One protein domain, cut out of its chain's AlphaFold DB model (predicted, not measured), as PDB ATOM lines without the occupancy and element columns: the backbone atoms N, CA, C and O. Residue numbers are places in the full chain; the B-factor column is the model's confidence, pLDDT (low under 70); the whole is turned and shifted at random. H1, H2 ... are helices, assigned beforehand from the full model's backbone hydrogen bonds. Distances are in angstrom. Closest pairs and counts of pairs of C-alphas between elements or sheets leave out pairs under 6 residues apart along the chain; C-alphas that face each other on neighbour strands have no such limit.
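What this domain is: This is residues 290 to 355 of the 361 residues of an uncharacterized protein of Ligilactobacillus salivarius (UniProt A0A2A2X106). One long helix, H1, runs along one edge of a small compact body, and the three shorter helices pack on it: H2 crosses it slantwise on one side, while H3 and H4 lie on another side, H3 over its earlier part and H4 nearly square across its later part. H2, H3 and H4 hardly meet one another, and loops fill the stretches between H1 and H2 and between H3 and H4. The printed part has 66 residues with four named helices, in the order H1, H2, H3, H4, and no named strand; the class is all helix. It is compact, with a radius of gyration of the C-alphas of 10.5 A, and its outline is rounded, 27 by 22 by 17 A.

How they stand to each other: H1, residues 290 to 306, is the hub and touches the three other helices. It touches H2, residues 315 to 325, with the C-alphas of Val 301 and Trp 318 closest at 6.0 A; the two run opposite ways at a steep tilt of 49 degrees. With its residues 293 to 300 alone, H1 touches H3, residues 328 to 332; the closest C-alphas are those of Asn 293 and Pro 328, 6.4 A apart. With its residues 300 to 304 alone, H1 touches H4, residues 343 to 353; the C-alphas of Leu 300 and Val 346 are closest at 7.0 A, and the lines are about perpendicular at 85 degrees. H2 is close to H3 but not clearly touching, with the C-alphas of Leu 322 and Ile 331 closest at 7.6 A. H2 is likewise close to H4 but not clearly touching, with the C-alphas of Leu 321 and Leu 353 closest at 7.5 A; their lines are about perpendicular at 74 degrees. H3 and H4 are near each other, with 5 pairs of C-alphas within 10 A. In H1, H2, H3 and H4 every O i to N i+4 pair is within hydrogen-bond range.

Where its parts are: H1 begins at C-alpha 290, at (92.762, 108.223, 115.705), and runs 24.6 A to C-alpha 306, at (91.541, 132.698, 117.622). H2 has 11 residues and measures 15.5 A from first to last C-alpha. H3 has five residues. H4 measures 15.3 A and ends at C-alpha 353, at (79.134, 124.266, 110.033).

The domain as a whole: The two C-alphas farthest apart are those of Ser 338 and Pro 355, at 30.3 A. The printed part has no cut. The link from H2 to H3 is tight, with 2 residues; those from H1 to H2, 8 residues, and from H3 to H4, 10 residues, are short. The mean pLDDT of the printed part is 86.5, and residues 354 to 355 are under 70.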
ATOM      1  N   GLU A 290      93.714 107.511 114.844       85.88
ATOM      2  CA  GLU A 290      92.762 108.223 115.705       85.88
ATOM      3  C   GLU A 290      93.440 109.400 116.409       85.88
ATOM      4  O   GLU A 290      92.881 110.495 116.444       85.88
ATOM      5  N   LYS A 291      94.675 109.208 116.894       87.94
ATOM      6  CA  LYS A 291      95.470 110.290 117.497       87.94
ATOM      7  C   LYS A 291      95.809 111.381 116.488       87.94
ATOM      8  O   LYS A 291      95.731 112.554 116.832       87.94
ATOM      9  N   ILE A 292      96.139 111.018 115.246       91.00
ATOM     10  CA  ILE A 292      96.361 112.008 114.178       91.00
ATOM     11  C   ILE A 292      95.110 112.859 113.974       91.00
ATOM     12  O   ILE A 292      95.188 114.086 113.996       91.00
ATOM     13  N   ASN A 293      93.947 112.221 113.826       90.25
ATOM     14  CA  ASN A 293      92.699 112.949 113.629       90.25
ATOM     15  C   ASN A 293      92.367 113.856 114.828       90.25
ATOM     16  O   ASN A 293      91.945 114.992 114.634       90.25
ATOM     17  N   GLN A 294      92.611 113.398 116.060       90.81
ATOM     18  CA  GLN A 294      92.456 114.224 117.263       90.81
ATOM     19  C   GLN A 294      93.370 115.456 117.237       90.81
ATOM     20  O   GLN A 294      92.890 116.563 117.467       90.81
ATOM     21  N   VAL A 295      94.648 115.292 116.884       93.00
ATOM     22  CA  VAL A 295      95.599 116.411 116.758       93.00
ATOM     23  C   VAL A 295      95.156 117.400 115.679       93.00
ATOM     24  O   VAL A 295      95.203 118.610 115.901       93.00
ATOM     25  N   HIS A 296      94.672 116.918 114.531       94.50
ATOM     26  CA  HIS A 296      94.110 117.792 113.503       94.50
ATOM     27  C   HIS A 296      92.902 118.578 114.024       94.50
ATOM     28  O   HIS A 296      92.847 119.796 113.863       94.50
ATOM     29  N   ILE A 297      91.960 117.911 114.696       93.44
ATOM     30  CA  ILE A 297      90.793 118.573 115.289       93.44
ATOM     31  C   ILE A 297      91.236 119.653 116.278       93.44
ATOM     32  O   ILE A 297      90.762 120.779 116.183       93.44
ATOM     33  N   GLU A 298      92.168 119.359 117.184       92.50
ATOM     34  CA  GLU A 298      92.672 120.332 118.160       92.50
ATOM     35  C   GLU A 298      93.269 121.576 117.497       92.50
ATOM     36  O   GLU A 298      92.930 122.693 117.891       92.50
ATOM     37  N   LYS A 299      94.086 121.397 116.453       93.12
ATOM     38  CA  LYS A 299      94.707 122.507 115.713       93.12
ATOM     39  C   LYS A 299      93.675 123.362 114.975       93.12
ATOM     40  O   LYS A 299      93.787 124.586 114.969       93.12
ATOM     41  N   LEU A 300      92.649 122.745 114.381       92.62
ATOM     42  CA  LEU A 300      91.551 123.493 113.758       92.62
ATOM     43  C   LEU A 300      90.728 124.254 114.795       92.62
ATOM     44  O   LEU A 300      90.378 125.409 114.573       92.62
ATOM     45  N   VAL A 301      90.439 123.624 115.933       91.31
ATOM     46  CA  VAL A 301      89.712 124.254 117.034       91.31
ATOM     47  C   VAL A 301      90.477 125.470 117.565       91.31
ATOM     48  O   VAL A 301      89.852 126.498 117.800       91.31
ATOM     49  N   GLU A 302      91.800 125.377 117.728       90.19
ATOM     50  CA  GLU A 302      92.664 126.506 118.109       90.19
ATOM     51  C   GLU A 302      92.518 127.668 117.128       90.19
ATOM     52  O   GLU A 302      92.095 128.752 117.536       90.19
ATOM     53  N   ALA A 303      92.725 127.409 115.834       89.31
ATOM     54  CA  ALA A 303      92.589 128.421 114.790       89.31
ATOM     55  C   ALA A 303      91.186 129.058 114.765       89.31
ATOM     56  O   ALA A 303      91.059 130.279 114.737       89.31
ATOM     57  N   MET A 304      90.125 128.249 114.859       86.56
ATOM     58  CA  MET A 304      88.742 128.743 114.863       86.56
ATOM     59  C   MET A 304      88.409 129.591 116.097       86.56
ATOM     60  O   MET A 304      87.554 130.476 116.020       86.56
ATOM     61  N   THR A 305      89.035 129.315 117.245       83.62
ATOM     62  CA  THR A 305      88.830 130.102 118.471       83.62
ATOM     63  C   THR A 305      89.619 131.408 118.497       83.62
ATOM     64  O   THR A 305      89.209 132.335 119.193       83.62
ATOM     65  N   GLU A 306      90.715 131.492 117.746       83.50
ATOM     66  CA  GLU A 306      91.541 132.698 117.622       83.50
ATOM     67  C   GLU A 306      91.041 133.643 116.517       83.50
ATOM     68  O   GLU A 306      91.271 134.851 116.580       83.50
ATOM     69  N   ASP A 307      90.311 133.115 115.535       79.62
ATOM     70  CA  ASP A 307      89.750 133.883 114.426       79.62
ATOM     71  C   ASP A 307      88.502 134.704 114.854       79.62
ATOM     72  O   ASP A 307      87.511 134.152 115.357       79.62
ATOM     73  N   PRO A 308      88.485 136.038 114.638       74.31
ATOM     74  CA  PRO A 308      87.348 136.908 114.953       74.31
ATOM     75  C   PRO A 308      86.006 136.504 114.313       74.31
ATOM     76  O   PRO A 308      84.945 136.840 114.846       74.31
ATOM     77  N   LEU A 309      86.022 135.807 113.176       70.56
ATOM     78  CA  LEU A 309      84.832 135.400 112.430       70.56
ATOM     79  C   LEU A 309      84.206 134.113 112.984       70.56
ATOM     80  O   LEU A 309      82.977 133.998 113.004       70.56
ATOM     81  N   THR A 310      85.020 133.183 113.491       71.38
ATOM     82  CA  THR A 310      84.582 131.862 113.986       71.38
ATOM     83  C   THR A 310      84.635 131.705 115.514       71.38
ATOM     84  O   THR A 310      84.041 130.769 116.055       71.38
ATOM     85  N   SER A 311      85.239 132.650 116.243       75.75
ATOM     86  CA  SER A 311      85.363 132.657 117.719       75.75
ATOM     87  C   SER A 311      84.040 132.791 118.490       75.75
ATOM     88  O   SER A 311      84.014 132.777 119.720       75.75
ATOM     89  N   LYS A 312      82.908 132.876 117.783       77.88
ATOM     90  CA  LYS A 312      81.560 132.966 118.366       77.88
ATOM     91  C   LYS A 312      81.097 131.676 119.054       77.88
ATOM     92  O   LYS A 312      80.143 131.721 119.830       77.88
ATOM     93  N   LEU A 313      81.739 130.537 118.782       78.31
ATOM     94  CA  LEU A 313      81.445 129.265 119.446       78.31
ATOM     95  C   LEU A 313      82.551 128.874 120.434       78.31
ATOM     96  O   LEU A 313      83.735 129.043 120.144       78.31
ATOM     97  N   PRO A 314      82.189 128.295 121.593       84.50
ATOM     98  CA  PRO A 314      83.162 127.791 122.547       84.50
ATOM     99  C   PRO A 314      83.922 126.588 121.978       84.50
ATOM    100  O   PRO A 314      83.375 125.784 121.218       84.50
ATOM    101  N   ARG A 315      85.162 126.411 122.455       87.44
ATOM    102  CA  ARG A 315      86.080 125.319 122.082       87.44
ATOM    103  C   ARG A 315      85.405 123.938 122.054       87.44
ATOM    104  O   ARG A 315      85.590 123.175 121.112       87.44
ATOM    105  N   SER A 316      84.585 123.634 123.062       87.00
ATOM    106  CA  SER A 316      83.887 122.347 123.190       87.00
ATOM    107  C   SER A 316      82.842 122.102 122.098       87.00
ATOM    108  O   SER A 316      82.685 120.963 121.660       87.00
ATOM    109  N   LYS A 317      82.155 123.149 121.617       86.94
ATOM    110  CA  LYS A 317      81.197 123.031 120.507       86.94
ATOM    111  C   LYS A 317      81.919 122.803 119.181       86.94
ATOM    112  O   LYS A 317      81.499 121.934 118.423       86.94
ATOM    113  N   TRP A 318      83.025 123.508 118.937       88.81
ATOM    114  CA  TRP A 318      83.844 123.283 117.742       88.81
ATOM    115  C   TRP A 318      84.412 121.865 117.691       88.81
ATOM    116  O   TRP A 318      84.248 121.177 116.684       88.81
ATOM    117  N   ALA A 319      84.990 121.389 118.796       89.12
ATOM    118  CA  ALA A 319      85.508 120.027 118.888       89.12
ATOM    119  C   ALA A 319      84.421 118.975 118.609       89.12
ATOM    120  O   ALA A 319      84.654 118.035 117.848       89.12
ATOM    121  N   ALA A 320      83.217 119.151 119.168       87.56
ATOM    122  CA  ALA A 320      82.097 118.242 118.942       87.56
ATOM    123  C   ALA A 320      81.629 118.239 117.479       87.56
ATOM    124  O   ALA A 320      81.406 117.169 116.915       87.56
ATOM    125  N   LEU A 321      81.512 119.410 116.843       87.44
ATOM    126  CA  LEU A 321      81.099 119.525 115.439       87.44
ATOM    127  C   LEU A 321      82.115 118.873 114.499       87.44
ATOM    128  O   LEU A 321      81.732 118.056 113.662       87.44
ATOM    129  N   LEU A 322      83.400 119.176 114.680       89.94
ATOM    130  CA  LEU A 322      84.473 118.595 113.875       89.94
ATOM    131  C   LEU A 322      84.549 117.074 114.053       89.94
ATOM    132  O   LEU A 322      84.659 116.357 113.067       89.94
ATOM    133  N   SER A 323      84.392 116.573 115.280       87.00
ATOM    134  CA  SER A 323      84.459 115.128 115.553       87.00
ATOM    135  C   SER A 323      83.237 114.343 115.059       87.00
ATOM    136  O   SER A 323      83.345 113.140 114.846       87.00
ATOM    137  N   SER A 324      82.067 114.980 114.925       85.75
ATOM    138  CA  SER A 324      80.801 114.279 114.633       85.75
ATOM    139  C   SER A 324      80.259 114.494 113.221       85.75
ATOM    140  O   SER A 324      79.534 113.637 112.721       85.75
ATOM    141  N   ARG A 325      80.574 115.625 112.578       86.06
ATOM    142  CA  ARG A 325      79.974 116.024 111.292       86.06
ATOM    143  C   ARG A 325      80.974 116.194 110.157       86.06
ATOM    144  O   ARG A 325      80.558 116.348 109.009       86.06
ATOM    145  N   VAL A 326      82.273 116.183 110.444       89.69
ATOM    146  CA  VAL A 326      83.309 116.396 109.431       89.69
ATOM    147  C   VAL A 326      84.120 115.124 109.262       89.69
ATOM    148  O   VAL A 326      84.579 114.532 110.233       89.69
ATOM    149  N   SER A 327      84.271 114.685 108.013       90.31
ATOM    150  CA  SER A 327      85.102 113.521 107.720       90.31
ATOM    151  C   SER A 327      86.588 113.859 107.922       90.31
ATOM    152  O   SER A 327      86.979 115.014 107.707       90.31
ATOM    153  N   PRO A 328      87.432 112.878 108.288       89.50
ATOM    154  CA  PRO A 328      88.870 113.088 108.452       89.50
ATOM    155  C   PRO A 328      89.540 113.733 107.232       89.50
ATOM    156  O   PRO A 328      90.393 114.597 107.388       89.50
ATOM    157  N   GLU A 329      89.102 113.406 106.016       91.00
ATOM    158  CA  GLU A 329      89.662 113.952 104.772       91.00
ATOM    159  C   GLU A 329      89.346 115.445 104.610       91.00
ATOM    160  O   GLU A 329      90.172 116.219 104.128       91.00
ATOM    161  N   ARG A 330      88.148 115.878 105.033       91.06
ATOM    162  CA  ARG A 330      87.771 117.301 105.030       91.06
ATOM    163  C   ARG A 330      88.526 118.087 106.101       91.06
ATOM    164  O   ARG A 330      88.864 119.243 105.862       91.06
ATOM    165  N   ILE A 331      88.795 117.464 107.250       92.38
ATOM    166  CA  ILE A 331      89.654 118.025 108.301       92.38
ATOM    167  C   ILE A 331      91.083 118.183 107.765       92.38
ATOM    168  O   ILE A 331      91.645 119.272 107.827       92.38
ATOM    169  N   GLU A 332      91.642 117.130 107.172       91.88
ATOM    170  CA  GLU A 332      92.998 117.113 106.621       91.88
ATOM    171  C   GLU A 332      93.184 118.148 105.497       91.88
ATOM    172  O   GLU A 332      94.208 118.829 105.429       91.88
ATOM    173  N   ALA A 333      92.166 118.349 104.652       91.75
ATOM    174  CA  ALA A 333      92.202 119.331 103.568       91.75
ATOM    175  C   ALA A 333      92.407 120.783 104.040       91.75
ATOM    176  O   ALA A 333      92.812 121.624 103.230       91.75
ATOM    177  N   CYS A 334      92.144 121.074 105.320       93.62
ATOM    178  CA  CYS A 334      92.359 122.382 105.941       93.62
ATOM    179  C   CYS A 334      93.823 122.647 106.319       93.62
ATOM    180  O   CYS A 334      94.137 123.739 106.783       93.62
ATOM    181  N   PHE A 335      94.722 121.686 106.110       94.31
ATOM    182  CA  PHE A 335      96.146 121.829 106.378       94.31
ATOM    183  C   PHE A 335      96.951 121.899 105.080       94.31
ATOM    184  O   PHE A 335      96.619 121.281 104.064       94.31
ATOM    185  N   ASN A 336      98.048 122.650 105.105       90.38
ATOM    186  CA  ASN A 336      99.035 122.627 104.030       90.38
ATOM    187  C   ASN A 336     100.057 121.488 104.224       90.38
ATOM    188  O   ASN A 336     100.027 120.750 105.206       90.38
ATOM    189  N   VAL A 337     100.968 121.314 103.259       86.56
ATOM    190  CA  VAL A 337     102.027 120.279 103.314       86.56
ATOM    191  C   VAL A 337     102.962 120.421 104.518       86.56
ATOM    192  O   VAL A 337     103.557 119.440 104.929       86.56
ATOM    193  N   SER A 338     103.070 121.613 105.107       85.56
ATOM    194  CA  SER A 338     103.879 121.862 106.306       85.56
ATOM    195  C   SER A 338     103.113 121.603 107.608       85.56
ATOM    196  O   SER A 338     103.616 121.910 108.686       85.56
ATOM    197  N   GLY A 339     101.876 121.104 107.514       87.56
ATOM    198  CA  GLY A 339     100.992 120.869 108.649       87.56
ATOM    199  C   GLY A 339     100.478 122.140 109.322       87.56
ATOM    200  O   GLY A 339      99.985 122.083 110.448       87.56
ATOM    201  N   ASN A 340     100.573 123.290 108.654       89.94
ATOM    202  CA  ASN A 340      99.981 124.531 109.140       89.94
ATOM    203  C   ASN A 340      98.532 124.637 108.672       89.94
ATOM    204  O   ASN A 340      98.188 124.216 107.565       89.94
ATOM    205  N   VAL A 341      97.704 125.231 109.526       91.38
ATOM    206  CA  VAL A 341      96.297 125.492 109.241       91.38
ATOM    207  C   VAL A 341      96.174 126.541 108.130       91.38
ATOM    208  O   VAL A 341      96.804 127.596 108.187       91.38
ATOM    209  N   ASP A 342      95.359 126.256 107.117       91.75
ATOM    210  CA  ASP A 342      94.986 127.196 106.061       91.75
ATOM    211  C   ASP A 342      93.764 128.005 106.511       91.75
ATOM    212  O   ASP A 342      92.642 127.493 106.528       91.75
ATOM    213  N   ALA A 343      93.992 129.269 106.875       86.38
ATOM    214  CA  ALA A 343      92.963 130.159 107.413       86.38
ATOM    215  C   ALA A 343      91.723 130.248 106.509       86.38
ATOM    216  O   ALA A 343      90.604 130.097 106.989       86.38
ATOM    217  N   ASN A 344      91.902 130.358 105.187       87.62
ATOM    218  CA  ASN A 344      90.776 130.480 104.256       87.62
ATOM    219  C   ASN A 344      89.903 129.219 104.252       87.62
ATOM    220  O   ASN A 344      88.677 129.294 104.180       87.62
ATOM    221  N   LYS A 345      90.530 128.039 104.312       89.81
ATOM    222  CA  LYS A 345      89.800 126.764 104.327       89.81
ATOM    223  C   LYS A 345      89.115 126.519 105.663       89.81
ATOM    224  O   LYS A 345      88.014 125.974 105.686       89.81
ATOM    225  N   VAL A 346      89.744 126.937 106.758       88.19
ATOM    226  CA  VAL A 346      89.156 126.859 108.097       88.19
ATOM    227  C   VAL A 346      87.968 127.786 108.250       88.19
ATOM    228  O   VAL A 346      86.933 127.339 108.739       88.19
ATOM    229  N   GLU A 347      88.063 129.022 107.766       85.25
ATOM    230  CA  GLU A 347      86.934 129.950 107.717       85.25
ATOM    231  C   GLU A 347      85.775 129.350 106.913       85.25
ATOM    232  O   GLU A 347      84.651 129.271 107.407       85.25
ATOM    233  N   GLN A 348      86.041 128.846 105.701       87.00
ATOM    234  CA  GLN A 348      85.024 128.190 104.869       87.00
ATOM    235  C   GLN A 348      84.381 126.990 105.570       87.00
ATOM    236  O   GLN A 348      83.157 126.832 105.531       87.00
ATOM    237  N   LEU A 349      85.183 126.149 106.229       87.81
ATOM    238  CA  LEU A 349      84.677 125.020 107.003       87.81
ATOM    239  C   LEU A 349      83.801 125.507 108.164       87.81
ATOM    240  O   LEU A 349      82.696 124.996 108.344       87.81
ATOM    241  N   GLY A 350      84.241 126.532 108.896       83.31
ATOM    242  CA  GLY A 350      83.489 127.160 109.977       83.31
ATOM    243  C   GLY A 350      82.142 127.710 109.503       83.31
ATOM    244  O   GLY A 350      81.104 127.355 110.060       83.31
ATOM    245  N   PHE A 351      82.123 128.488 108.419       82.44
ATOM    246  CA  PHE A 351      80.892 129.019 107.819       82.44
ATOM    247  C   PHE A 351      79.972 127.949 107.236       82.44
ATOM    248  O   PHE A 351      78.785 128.204 107.089       82.44
ATOM    249  N   THR A 352      80.482 126.763 106.907       81.88
ATOM    250  CA  THR A 352      79.641 125.640 106.461       81.88
ATOM    251  C   THR A 352      78.989 124.916 107.643       81.88
ATOM    252  O   THR A 352      77.930 124.323 107.487       81.88
ATOM    253  N   LEU A 353      79.604 124.962 108.829       78.00
ATOM    254  CA  LEU A 353      79.134 124.266 110.033       78.00
ATOM    255  C   LEU A 353      78.231 125.127 110.933       78.00
ATOM    256  O   LEU A 353      77.454 124.585 111.713       78.00
ATOM    257  N   VAL A 354      78.341 126.456 110.848       68.94
ATOM    258  CA  VAL A 354      77.568 127.420 111.658       68.94
ATOM    259  C   VAL A 354      76.090 127.591 111.240       68.94
ATOM    260  O   VAL A 354      75.278 127.781 112.143       68.94
ATOM    261  N   PRO A 355      75.682 127.501 109.954       58.50
ATOM    262  CA  PRO A 355      74.277 127.608 109.541       58.50
ATOM    263  C   PRO A 355      73.365 126.549 110.180       58.50
ATOM    264  O   PRO A 355      72.186 126.802 110.380       58.50
TER     265      PRO A 355